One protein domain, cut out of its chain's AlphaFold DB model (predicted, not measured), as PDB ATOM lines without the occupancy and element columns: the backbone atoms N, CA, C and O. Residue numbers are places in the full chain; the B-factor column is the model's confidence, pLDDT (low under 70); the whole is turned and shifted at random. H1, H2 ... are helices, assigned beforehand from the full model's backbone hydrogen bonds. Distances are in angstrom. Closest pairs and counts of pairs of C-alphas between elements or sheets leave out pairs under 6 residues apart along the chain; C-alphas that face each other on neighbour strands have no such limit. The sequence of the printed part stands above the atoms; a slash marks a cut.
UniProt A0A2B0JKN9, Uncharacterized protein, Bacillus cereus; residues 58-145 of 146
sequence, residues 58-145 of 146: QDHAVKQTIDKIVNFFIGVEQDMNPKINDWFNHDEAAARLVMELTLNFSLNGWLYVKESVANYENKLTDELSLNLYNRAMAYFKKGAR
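AT A GLANCE: This is residues 58 to 145 of the 146 residues of an uncharacterized protein of Bacillus cereus (UniProt A0A2B0JKN9). H3 and H5 lie side by side, running opposite ways, and H1 crosses both; short H2 is near one end of this pair, tiny H4 by the other. The printed part has 88 residues with five named helices, H1 to H5, and no named strand: all helix. It is compact, radius of gyration of the C-alphas 12.4 A, spanning 40 by 26 by 22 A.

IN THESE COORDINATES: H1, residues 58 to 73, 22.4 A, begins at C-alpha (236.839, 238.819, 145.186). H2 is residues 82 to 90, H3 92 to 107, H4 117 to 120. H5, residues 123 to 143, 30.6 A, ends at C-alpha (240.719, 221.599, 132.454).

HOW THE PARTS SIT: H3 touches H5 at a shallow tilt of 28 degrees; closest C-alphas, Leu 101 and Thr 125, 6.1 A. H1, with residues 62 to 66 alone, touches H5, about perpendicular at 81 degrees; closest C-alphas, Val 62 and Tyr 133, 5.8 A. H2 and H4 are apart. Every O i to N i+4 pair is within hydrogen-bond range in H1, H2 and H3, 16 of 17 in H5; H4 is too short for one.

THE WHOLE: The printed part has no cut and no long link. Residues 143 to 145 are under pLDDT 70.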
ATOM      1  N   GLN A  58     237.778 239.742 145.823       96.06
ATOM      2  CA  GLN A  58     236.839 238.819 145.186       96.06
ATOM      3  C   GLN A  58     235.963 239.539 144.155       96.06
ATOM      4  O   GLN A  58     235.786 239.020 143.051       96.06
ATOM      5  N   ASP A  59     235.465 240.738 144.472       96.50
ATOM      6  CA  ASP A  59     234.729 241.562 143.507       96.50
ATOM      7  C   ASP A  59     235.610 241.863 142.299       96.50
ATOM      8  O   ASP A  59     235.183 241.698 141.156       96.50
ATOM      9  N   HIS A  60     236.876 242.216 142.540       97.06
ATOM     10  CA  HIS A  60     237.828 242.438 141.465       97.06
ATOM     11  C   HIS A  60     237.997 241.214 140.562       97.06
ATOM     12  O   HIS A  60     237.934 241.343 139.337       97.06
ATOM     13  N   ALA A  61     238.184 240.028 141.147       97.19
ATOM     14  CA  ALA A  61     238.370 238.790 140.398       97.19
ATOM     15  C   ALA A  61     237.150 238.460 139.521       97.19
ATOM     16  O   ALA A  61     237.309 238.079 138.354       97.19
ATOM     17  N   VAL A  62     235.940 238.659 140.057       98.19
ATOM     18  CA  VAL A  62     234.688 238.524 139.301       98.19
ATOM     19  C   VAL A  62     234.676 239.524 138.150       98.19
ATOM     20  O   VAL A  62     234.597 239.115 136.994       98.19
ATOM     21  N   LYS A  63     234.828 240.820 138.434       97.81
ATOM     22  CA  LYS A  63     234.728 241.882 137.423       97.81
ATOM     23  C   LYS A  63     235.759 241.748 136.311       97.81
ATOM     24  O   LYS A  63     235.399 241.815 135.144       97.81
ATOM     25  N   GLN A  64     237.013 241.462 136.648       96.06
ATOM     26  CA  GLN A  64     238.063 241.244 135.654       96.06
ATOM     27  C   GLN A  64     237.762 240.041 134.746       96.06
ATOM     28  O   GLN A  64     238.051 240.077 133.551       96.06
ATOM     29  N   THR A  65     237.206 238.962 135.298       96.25
ATOM     30  CA  THR A  65     236.836 237.782 134.504       96.25
ATOM     31  C   THR A  65     235.660 238.092 133.583       96.25
ATOM     32  O   THR A  65     235.667 237.686 132.423       96.25
ATOM     33  N   ILE A  66     234.674 238.838 134.079       97.50
ATOM     34  CA  ILE A  66     233.501 239.240 133.304       97.50
ATOM     35  C   ILE A  66     233.872 240.202 132.182       97.50
ATOM     36  O   ILE A  66     233.410 239.983 131.069       97.50
ATOM     37  N   ASP A  67     234.755 241.173 132.423       95.50
ATOM     38  CA  ASP A  67     235.257 242.072 131.377       95.50
ATOM     39  C   ASP A  67     235.829 241.258 130.196       95.50
ATOM     40  O   ASP A  67     235.461 241.486 129.047       95.50
ATOM     41  N   LYS A  68     236.641 240.226 130.473       94.19
ATOM     42  CA  LYS A  68     237.202 239.335 129.437       94.19
ATOM     43  C   LYS A  68     236.134 238.520 128.707       94.19
ATOM     44  O   LYS A  68     236.196 238.369 127.491       94.19
ATOM     45  N   ILE A  69     235.165 237.973 129.442       95.81
ATOM     46  CA  ILE A  69     234.082 237.175 128.855       95.81
ATOM     47  C   ILE A  69     233.192 238.039 127.959       95.81
ATOM     48  O   ILE A  69     232.855 237.618 126.855       95.81
ATOM     49  N   VAL A  70     232.842 239.246 128.405       95.62
ATOM     50  CA  VAL A  70     232.045 240.193 127.621       95.62
ATOM     51  C   VAL A  70     232.820 240.645 126.386       95.62
ATOM     52  O   VAL A  70     232.272 240.555 125.292       95.62
ATOM     53  N   ASN A  71     234.096 241.026 126.523       93.12
ATOM     54  CA  ASN A  71     234.945 241.419 125.393       93.12
ATOM     55  C   ASN A  71     235.082 240.304 124.345       93.12
ATOM     56  O   ASN A  71     235.063 240.578 123.144       93.12
ATOM     57  N   PHE A  72     235.199 239.045 124.782       94.31
ATOM     58  CA  PHE A  72     235.146 237.891 123.885       94.31
ATOM     59  C   PHE A  72     233.781 237.790 123.193       94.31
ATOM     60  O   PHE A  72     233.721 237.675 121.970       94.31
ATOM     61  N   PHE A  73     232.691 237.858 123.962       93.19
ATOM     62  CA  PHE A  73     231.328 237.656 123.468       93.19
ATOM     63  C   PHE A  73     230.905 238.698 122.422       93.19
ATOM     64  O   PHE A  73     230.243 238.353 121.448       93.19
ATOM     65  N   ILE A  74     231.320 239.957 122.585       91.88
ATOM     66  CA  ILE A  74     231.013 241.048 121.643       91.88
ATOM     67  C   ILE A  74     232.001 241.158 120.471       91.88
ATOM     68  O   ILE A  74     231.884 242.076 119.661       91.88
ATOM     69  N   GLY A  75     232.986 240.259 120.377       89.06
ATOM     70  CA  GLY A  75     233.918 240.209 119.249       89.06
ATOM     71  C   GLY A  75     235.177 241.075 119.373       89.06
ATOM     72  O   GLY A  75     235.983 241.081 118.450       89.06
ATOM     73  N   VAL A  76     235.391 241.797 120.481       85.12
ATOM     74  CA  VAL A  76     236.571 242.674 120.661       85.12
ATOM     75  C   VAL A  76     237.847 241.864 120.926       85.12
ATOM     76  O   VAL A  76     238.911 242.204 120.421       85.12
ATOM     77  N   GLU A  77     237.745 240.770 121.684       80.25
ATOM     78  CA  GLU A  77     238.884 239.904 122.044       80.25
ATOM     79  C   GLU A  77     238.625 238.428 121.711       80.25
ATOM     80  O   GLU A  77     239.124 237.520 122.390       80.25
ATOM     81  N   GLN A  78     237.802 238.172 120.693       75.81
ATOM     82  CA  GLN A  78     237.331 236.825 120.380       75.81
ATOM     83  C   GLN A  78     238.487 235.877 120.026       75.81
ATOM     84  O   GLN A  78     238.616 234.800 120.614       75.81
ATOM     85  N   ASP A  79     239.392 236.322 119.153       76.50
ATOM     86  CA  ASP A  79     240.531 235.520 118.681       76.50
ATOM     87  C   ASP A  79     241.599 235.277 119.762       76.50
ATOM     88  O   ASP A  79     242.414 234.362 119.649       76.50
ATOM     89  N   MET A  80     241.589 236.064 120.843       75.19
ATOM     90  CA  MET A  80     242.580 235.963 121.919       75.19
ATOM     91  C   MET A  80     242.190 234.973 123.023       75.19
ATOM     92  O   MET A  80     243.021 234.641 123.869       75.19
ATOM     93  N   ASN A  81     240.946 234.475 123.036       82.12
ATOM     94  CA  ASN A  81     240.425 233.687 124.157       82.12
ATOM     95  C   ASN A  81     239.769 232.357 123.722       82.12
ATOM     96  O   ASN A  81     238.597 232.111 124.024       82.12
ATOM     97  N   PRO A  82     240.526 231.421 123.108       86.94
ATOM     98  CA  PRO A  82     239.985 230.140 122.630       86.94
ATOM     99  C   PRO A  82     239.382 229.277 123.748       86.94
ATOM    100  O   PRO A  82     238.483 228.478 123.502       86.94
ATOM    101  N   LYS A  83     239.830 229.463 124.997       90.88
ATOM    102  CA  LYS A  83     239.273 228.777 126.172       90.88
ATOM    103  C   LYS A  83     237.833 229.193 126.478       90.88
ATOM    104  O   LYS A  83     237.066 228.364 126.953       90.88
ATOM    105  N   ILE A  84     237.467 230.454 126.230       93.38
ATOM    106  CA  ILE A  84     236.092 230.933 126.440       93.38
ATOM    107  C   ILE A  84     235.182 230.340 125.361       93.38
ATOM    108  O   ILE A  84     234.112 229.837 125.685       93.38
ATOM    109  N   ASN A  85     235.654 230.301 124.109       92.38
ATOM    110  CA  ASN A  85     234.940 229.643 123.015       92.38
ATOM    111  C   ASN A  85     234.688 228.154 123.301       92.38
ATOM    112  O   ASN A  85     233.565 227.672 123.191       92.38
ATOM    113  N   ASP A  86     235.733 227.422 123.696       93.88
ATOM    114  CA  ASP A  86     235.625 226.012 124.076       93.88
ATOM    115  C   ASP A  86     234.631 225.810 125.226       93.88
ATOM    116  O   ASP A  86     233.747 224.962 125.138       93.88
ATOM    117  N   TRP A  87     234.715 226.635 126.272       95.19
ATOM    118  CA  TRP A  87     233.779 226.573 127.389       95.19
ATOM    119  C   TRP A  87     232.327 226.790 126.953       95.19
ATOM    120  O   TRP A  87     231.470 225.986 127.314       95.19
ATOM    121  N   PHE A  88     232.035 227.812 126.144       94.75
ATOM    122  CA  PHE A  88     230.674 228.064 125.660       94.75
ATOM    123  C   PHE A  88     230.120 226.936 124.785       94.75
ATOM    124  O   PHE A  88     228.926 226.658 124.859       94.75
ATOM    125  N   ASN A  89     230.969 226.224 124.040       93.56
ATOM    126  CA  ASN A  89     230.551 225.037 123.284       93.56
ATOM    127  C   ASN A  89     230.199 223.829 124.175       93.56
ATOM    128  O   ASN A  89     229.522 222.911 123.718       93.56
ATOM    129  N   HIS A  90     230.625 223.824 125.442       94.88
ATOM    130  CA  HIS A  90     230.368 222.743 126.401       94.88
ATOM    131  C   HIS A  90     229.417 223.139 127.543       94.88
ATOM    132  O   HIS A  90     229.046 222.292 128.359       94.88
ATOM    133  N   ASP A  91     229.021 224.410 127.624       95.94
ATOM    134  CA  ASP A  91     228.162 224.952 128.674       95.94
ATOM    135  C   ASP A  91     227.154 225.957 128.093       95.94
ATOM    136  O   ASP A  91     227.323 227.175 128.177       95.94
ATOM    137  N   GLU A  92     226.061 225.434 127.530       96.19
ATOM    138  CA  GLU A  92     224.974 226.244 126.961       96.19
ATOM    139  C   GLU A  92     224.404 227.248 127.977       96.19
ATOM    140  O   GLU A  92     224.071 228.384 127.633       96.19
ATOM    141  N   ALA A  93     224.311 226.860 129.251       96.75
ATOM    142  CA  ALA A  93     223.795 227.739 130.290       96.75
ATOM    143  C   ALA A  93     224.729 228.932 130.542       96.75
ATOM    144  O   ALA A  93     224.241 230.030 130.800       96.75
ATOM    145  N   ALA A  94     226.049 228.761 130.420       97.06
ATOM    146  CA  ALA A  94     226.983 229.884 130.455       97.06
ATOM    147  C   ALA A  94     226.811 230.821 129.251       97.06
ATOM    148  O   ALA A  94     226.803 232.039 129.433       97.06
ATOM    149  N   ALA A  95     226.606 230.270 128.049       96.19
ATOM    150  CA  ALA A  95     226.336 231.067 126.851       96.19
ATOM    151  C   ALA A  95     225.041 231.893 126.998       96.19
ATOM    152  O   ALA A  95     225.017 233.088 126.706       96.19
ATOM    153  N   ARG A  96     223.967 231.294 127.530       97.44
ATOM    154  CA  ARG A  96     222.719 232.014 127.848       97.44
ATOM    155  C   ARG A  96     222.919 233.100 128.898       97.44
ATOM    156  O   ARG A  96     222.386 234.195 128.754       97.44
ATOM    157  N   LEU A  97     223.719 232.819 129.920       98.00
ATOM    158  CA  LEU A  97     223.953 233.754 131.010       98.00
ATOM    159  C   LEU A  97     224.768 234.982 130.571       98.00
ATOM    160  O   LEU A  97     224.476 236.086 131.021       98.00
ATOM    161  N   VAL A  98     225.746 234.838 129.663       97.75
ATOM    162  CA  VAL A  98     226.447 236.010 129.096       97.75
ATOM    163  C   VAL A  98     225.530 236.843 128.188       97.75
ATOM    164  O   VAL A  98     225.612 238.073 128.209       97.75
ATOM    165  N   MET A  99     224.598 236.212 127.461       97.69
ATOM    166  CA  MET A  99     223.567 236.927 126.692       97.69
ATOM    167  C   MET A  99     222.652 237.746 127.611       97.69
ATOM    168  O   MET A  99     222.419 238.928 127.373       97.69
ATOM    169  N   GLU A 100     222.178 237.144 128.701       98.44
ATOM    170  CA  GLU A 100     221.354 237.830 129.698       98.44
ATOM    171  C   GLU A 100     222.114 238.977 130.379       98.44
ATOM    172  O   GLU A 100     221.583 240.078 130.537       98.44
ATOM    173  N   LEU A 101     223.376 238.753 130.747       98.56
ATOM    174  CA  LEU A 101     224.214 239.769 131.374       98.56
ATOM    175  C   LEU A 101     224.443 240.973 130.449       98.56
ATOM    176  O   LEU A 101     224.284 242.114 130.879       98.56
ATOM    177  N   THR A 102     224.772 240.735 129.178       97.44
ATOM    178  CA  THR A 102     225.002 241.814 128.201       97.44
ATOM    179  C   THR A 102     223.724 242.584 127.868       97.44
ATOM    180  O   THR A 102     223.771 243.812 127.772       97.44
ATOM    181  N   LEU A 103     222.567 241.913 127.802       97.56
ATOM    182  CA  LEU A 103     221.265 242.583 127.710       97.56
ATOM    183  C   LEU A 103     221.029 243.513 128.908       97.56
ATOM    184  O   LEU A 103     220.620 244.656 128.724       97.56
ATOM    185  N   ASN A 104     221.319 243.061 130.129       98.50
ATOM    186  CA  ASN A 104     221.128 243.883 131.324       98.50
ATOM    187  C   ASN A 104     222.106 245.065 131.402       98.50
ATOM    188  O   ASN A 104     221.705 246.140 131.841       98.50
ATOM    189  N   PHE A 105     223.344 244.929 130.912       98.25
ATOM    190  CA  PHE A 105     224.216 246.096 130.727       98.25
ATOM    191  C   PHE A 105     223.605 247.106 129.753       98.25
ATOM    192  O   PHE A 105     223.595 248.303 130.039       98.25
ATOM    193  N   SER A 106     223.036 246.637 128.639       97.38
ATOM    194  CA  SER A 106     222.366 247.512 127.672       97.38
ATOM    195  C   SER A 106     221.155 248.230 128.276       97.38
ATOM    196  O   SER A 106     221.026 249.444 128.124       97.38
ATOM    197  N   LEU A 107     220.324 247.522 129.049       98.06
ATOM    198  CA  LEU A 107     219.201 248.113 129.789       98.06
ATOM    199  C   LEU A 107     219.652 249.156 130.826       98.06
ATOM    200  O   LEU A 107     218.910 250.095 131.108       98.06
ATOM    201  N   ASN A 108     220.875 249.032 131.348       97.88
ATOM    202  CA  ASN A 108     221.491 250.014 132.242       97.88
ATOM    203  C   ASN A 108     222.151 251.194 131.502       97.88
ATOM    204  O   ASN A 108     222.722 252.068 132.153       97.88
ATOM    205  N   GLY A 109     222.084 251.245 130.167       97.12
ATOM    206  CA  GLY A 109     222.601 252.348 129.353       97.12
ATOM    207  C   GLY A 109     223.921 252.066 128.633       97.12
ATOM    208  O   GLY A 109     224.494 252.993 128.060       97.12
ATOM    209  N   TRP A 110     224.409 250.821 128.623       96.94
ATOM    210  CA  TRP A 110     225.578 250.444 127.825       96.94
ATOM    211  C   TRP A 110     225.194 250.341 126.342       96.94
ATOM    212  O   TRP A 110     224.699 249.313 125.874       96.94
ATOM    213  N   LEU A 111     225.357 251.445 125.610       92.81
ATOM    214  CA  LEU A 111     224.947 251.564 124.203       92.81
ATOM    215  C   LEU A 111     226.111 251.397 123.221       92.81
ATOM    216  O   LEU A 111     225.899 251.014 122.069       92.81
ATOM    217  N   TYR A 112     227.340 251.672 123.661       89.00
ATOM    218  CA  TYR A 112     228.528 251.629 122.819       89.00
ATOM    219  C   TYR A 112     229.433 250.478 123.251       89.00
ATOM    220  O   TYR A 112     230.174 250.575 124.220       89.00
ATOM    221  N   VAL A 113     229.433 249.396 122.470       83.12
ATOM    222  CA  VAL A 113     230.172 248.146 122.755       83.12
ATOM    223  C   VAL A 113     231.697 248.298 122.885       83.12
ATOM    224  O   VAL A 113     232.382 247.345 123.234       83.12
ATOM    225  N   LYS A 114     232.246 249.480 122.586       82.19
ATOM    226  CA  LYS A 114     233.668 249.802 122.772       82.19
ATOM    227  C   LYS A 114     233.994 250.309 124.179       82.19
ATOM    228  O   LYS A 114     235.167 250.365 124.525       82.19
ATOM    229  N   GLU A 115     232.989 250.713 124.949       90.25
ATOM    230  CA  GLU A 115     233.150 251.220 126.311       90.25
ATOM    231  C   GLU A 115     233.145 250.063 127.311       90.25
ATOM    232  O   GLU A 115     232.416 249.081 127.130       90.25
ATOM    233  N   SER A 116     233.905 250.184 128.401       93.19
ATOM    234  CA  SER A 116     233.792 249.250 129.521       93.19
ATOM    235  C   SER A 116     232.371 249.198 130.088       93.19
ATOM    236  O   SER A 116     231.701 250.214 130.276       93.19
ATOM    237  N   VAL A 117     231.954 247.999 130.498       96.81
ATOM    238  CA  VAL A 117     230.700 247.782 131.234       96.81
ATOM    239  C   VAL A 117     230.722 248.348 132.663       96.81
ATOM    240  O   VAL A 117     229.689 248.364 133.327       96.81
ATOM    241  N   ALA A 118     231.878 248.809 133.160       97.38
ATOM    242  CA  ALA A 118     232.102 249.165 134.563       97.38
ATOM    243  C   ALA A 118     231.113 250.198 135.131       97.38
ATOM    244  O   ALA A 118     230.760 250.106 136.304       97.38
ATOM    245  N   ASN A 119     230.653 251.158 134.327       97.31
ATOM    246  CA  ASN A 119     229.690 252.181 134.757       97.31
ATOM    247  C   ASN A 119     228.222 251.751 134.644       97.31
ATOM    248  O   ASN A 119     227.337 252.483 135.079       97.31
ATOM    249  N   TYR A 120     227.963 250.569 134.095       97.81
ATOM    250  CA  TYR A 120     226.623 250.042 133.844       97.81
ATOM    251  C   TYR A 120     226.294 248.877 134.780       97.81
ATOM    252  O   TYR A 120     225.364 248.108 134.546       97.81
ATOM    253  N   GLU A 121     227.072 248.729 135.851       97.88
ATOM    254  CA  GLU A 121     226.899 247.687 136.851       97.88
ATOM    255  C   GLU A 121     225.857 248.093 137.895       97.88
ATOM    256  O   GLU A 121     225.889 249.177 138.471       97.88
ATOM    257  N   ASN A 122     224.949 247.177 138.195       97.38
ATOM    258  CA  ASN A 122     223.994 247.258 139.287       97.38
ATOM    259  C   ASN A 122     223.873 245.899 139.997       97.38
ATOM    260  O   ASN A 122     224.502 244.916 139.599       97.38
ATOM    261  N   LYS A 123     223.006 245.829 141.012       97.94
ATOM    262  CA  LYS A 123     222.775 244.611 141.803       97.94
ATOM    263  C   LYS A 123     222.488 243.370 140.942       97.94
ATOM    264  O   LYS A 123     223.093 242.330 141.173       97.94
ATOM    265  N   LEU A 124     221.619 243.482 139.936       98.31
ATOM    266  CA  LEU A 124     221.280 242.352 139.067       98.31
ATOM    267  C   LEU A 124     222.493 241.901 138.243       98.31
ATOM    268  O   LEU A 124     222.822 240.718 138.213       98.31
ATOM    269  N   THR A 125     223.210 242.834 137.614       98.44
ATOM    270  CA  THR A 125     224.421 242.482 136.854       98.44
ATOM    271  C   THR A 125     225.537 241.951 137.755       98.44
ATOM    272  O   THR A 125     226.331 241.135 137.296       98.44
ATOM    273  N   ASP A 126     225.599 242.362 139.027       98.25
ATOM    274  CA  ASP A 126     226.542 241.839 140.021       98.25
ATOM    275  C   ASP A 126     226.216 240.368 140.354       98.25
ATOM    276  O   ASP A 126     227.113 239.521 140.352       98.25
ATOM    277  N   GLU A 127     224.936 240.032 140.532       98.44
ATOM    278  CA  GLU A 127     224.467 238.656 140.757       98.44
ATOM    279  C   GLU A 127     224.728 237.749 139.538       98.44
ATOM    280  O   GLU A 127     225.302 236.661 139.672       98.44
ATOM    281  N   LEU A 128     224.382 238.218 138.334       98.62
ATOM    282  CA  LEU A 128     224.640 237.503 137.077       98.62
ATOM    283  C   LEU A 128     226.147 237.317 136.831       98.62
ATOM    284  O   LEU A 128     226.585 236.225 136.459       98.62
ATOM    285  N   SER A 129     226.950 238.353 137.102       98.56
ATOM    286  CA  SER A 129     228.418 238.318 137.022       98.56
ATOM    287  C   SER A 129     229.002 237.232 137.920       98.56
ATOM    288  O   SER A 129     229.840 236.444 137.483       98.56
ATOM    289  N   LEU A 130     228.556 237.159 139.176       98.50
ATOM    290  CA  LEU A 130     229.043 236.164 140.125       98.50
ATOM    291  C   LEU A 130     228.676 234.738 139.691       98.50
ATOM    292  O   LEU A 130     229.509 233.834 139.772       98.50
ATOM    293  N   ASN A 131     227.453 234.530 139.198       98.31
ATOM    294  CA  ASN A 131     227.029 233.233 138.674       98.31
ATOM    295  C   ASN A 131     227.902 232.810 137.480       98.31
ATOM    296  O   ASN A 131     228.486 231.723 137.491       98.31
ATOM    297  N   LEU A 132     228.092 233.700 136.502       98.38
ATOM    298  CA  LEU A 132     228.894 233.416 135.313       98.38
ATOM    299  C   LEU A 132     230.362 233.145 135.666       98.38
ATOM    300  O   LEU A 132     230.950 232.182 135.170       98.38
ATOM    301  N   TYR A 133     230.927 233.924 136.591       98.19
ATOM    302  CA  TYR A 133     232.263 233.700 137.139       98.19
ATOM    303  C   TYR A 133     232.402 232.310 137.771       98.19
ATOM    304  O   TYR A 133     233.347 231.582 137.470       98.19
ATOM    305  N   ASN A 134     231.452 231.904 138.617       97.44
ATOM    306  CA  ASN A 134     231.501 230.604 139.286       97.44
ATOM    307  C   ASN A 134     231.468 229.443 138.283       97.44
ATOM    308  O   ASN A 134     232.222 228.476 138.436       97.44
ATOM    309  N   ARG A 135     230.653 229.552 137.225       96.69
ATOM    310  CA  ARG A 135     230.627 228.565 136.136       96.69
ATOM    311  C   ARG A 135     231.962 228.510 135.392       96.69
ATOM    312  O   ARG A 135     232.508 227.419 135.212       96.69
ATOM    313  N   ALA A 136     232.528 229.669 135.050       96.06
ATOM    314  CA  ALA A 136     233.832 229.769 134.396       96.06
ATOM    315  C   ALA A 136     234.925 229.092 135.237       96.06
ATOM    316  O   ALA A 136     235.672 228.242 134.751       96.06
ATOM    317  N   MET A 137     234.985 229.408 136.534       95.38
ATOM    318  CA  MET A 137     235.960 228.819 137.450       95.38
ATOM    319  C   MET A 137     235.786 227.304 137.582       95.38
ATOM    320  O   MET A 137     236.782 226.581 137.636       95.38
ATOM    321  N   ALA A 138     234.549 226.801 137.612       94.38
ATOM    322  CA  ALA A 138     234.280 225.367 137.661       94.38
ATOM    323  C   ALA A 138     234.764 224.641 136.393       94.38
ATOM    324  O   ALA A 138     235.318 223.544 136.497       94.38
ATOM    325  N   TYR A 139     234.598 225.248 135.215       93.25
ATOM    326  CA  TYR A 139     235.069 224.684 133.949       93.25
ATOM    327  C   TYR A 139     236.600 224.714 133.845       93.25
ATOM    328  O   TYR A 139     237.241 223.675 133.671       93.25
ATOM    329  N   PHE A 140     237.214 225.881 134.052       89.19
ATOM    330  CA  PHE A 140     238.660 226.045 133.882       89.19
ATOM    331  C   PHE A 140     239.484 225.276 134.923       89.19
ATOM    332  O   PHE A 140     240.565 224.781 134.599       89.19
ATOM    333  N   LYS A 141     238.963 225.068 136.142       85.69
ATOM    334  CA  LYS A 141     239.604 224.189 137.139       85.69
ATOM    335  C   LYS A 141     239.578 222.709 136.745       85.69
ATOM    336  O   LYS A 141     240.504 221.987 137.103       85.69
ATOM    337  N   LYS A 142     238.553 222.238 136.020       74.38
ATOM    338  CA  LYS A 142     238.505 220.854 135.506       74.38
ATOM    339  C   LYS A 142     239.523 220.637 134.386       74.38
ATOM    340  O   LYS A 142     240.151 219.584 134.346       74.38
ATOM    341  N   GLY A 143     239.717 221.636 133.524       59.59
ATOM    342  CA  GLY A 143     240.719 221.599 132.454       59.59
ATOM    343  C   GLY A 143     242.169 221.582 132.953       59.59
ATOM    344  O   GLY A 143     243.012 220.977 132.309       59.59
ATOM    345  N   ALA A 144     242.458 222.176 134.117       58.22
ATOM    346  CA  ALA A 144     243.802 222.220 134.712       58.22
ATOM    347  C   ALA A 144     244.253 220.917 135.409       58.22
ATOM    348  O   ALA A 144     245.359 220.860 135.941       58.22
ATOM    349  N   ARG A 145     243.391 219.891 135.469       50.19
ATOM    350  CA  ARG A 145     243.691 218.569 136.055       50.19
ATOM    351  C   ARG A 145     243.947 217.477 135.005       50.19
ATOM    352  O   ARG A 145     244.047 216.312 135.379       50.19
TER     353      ARG A 145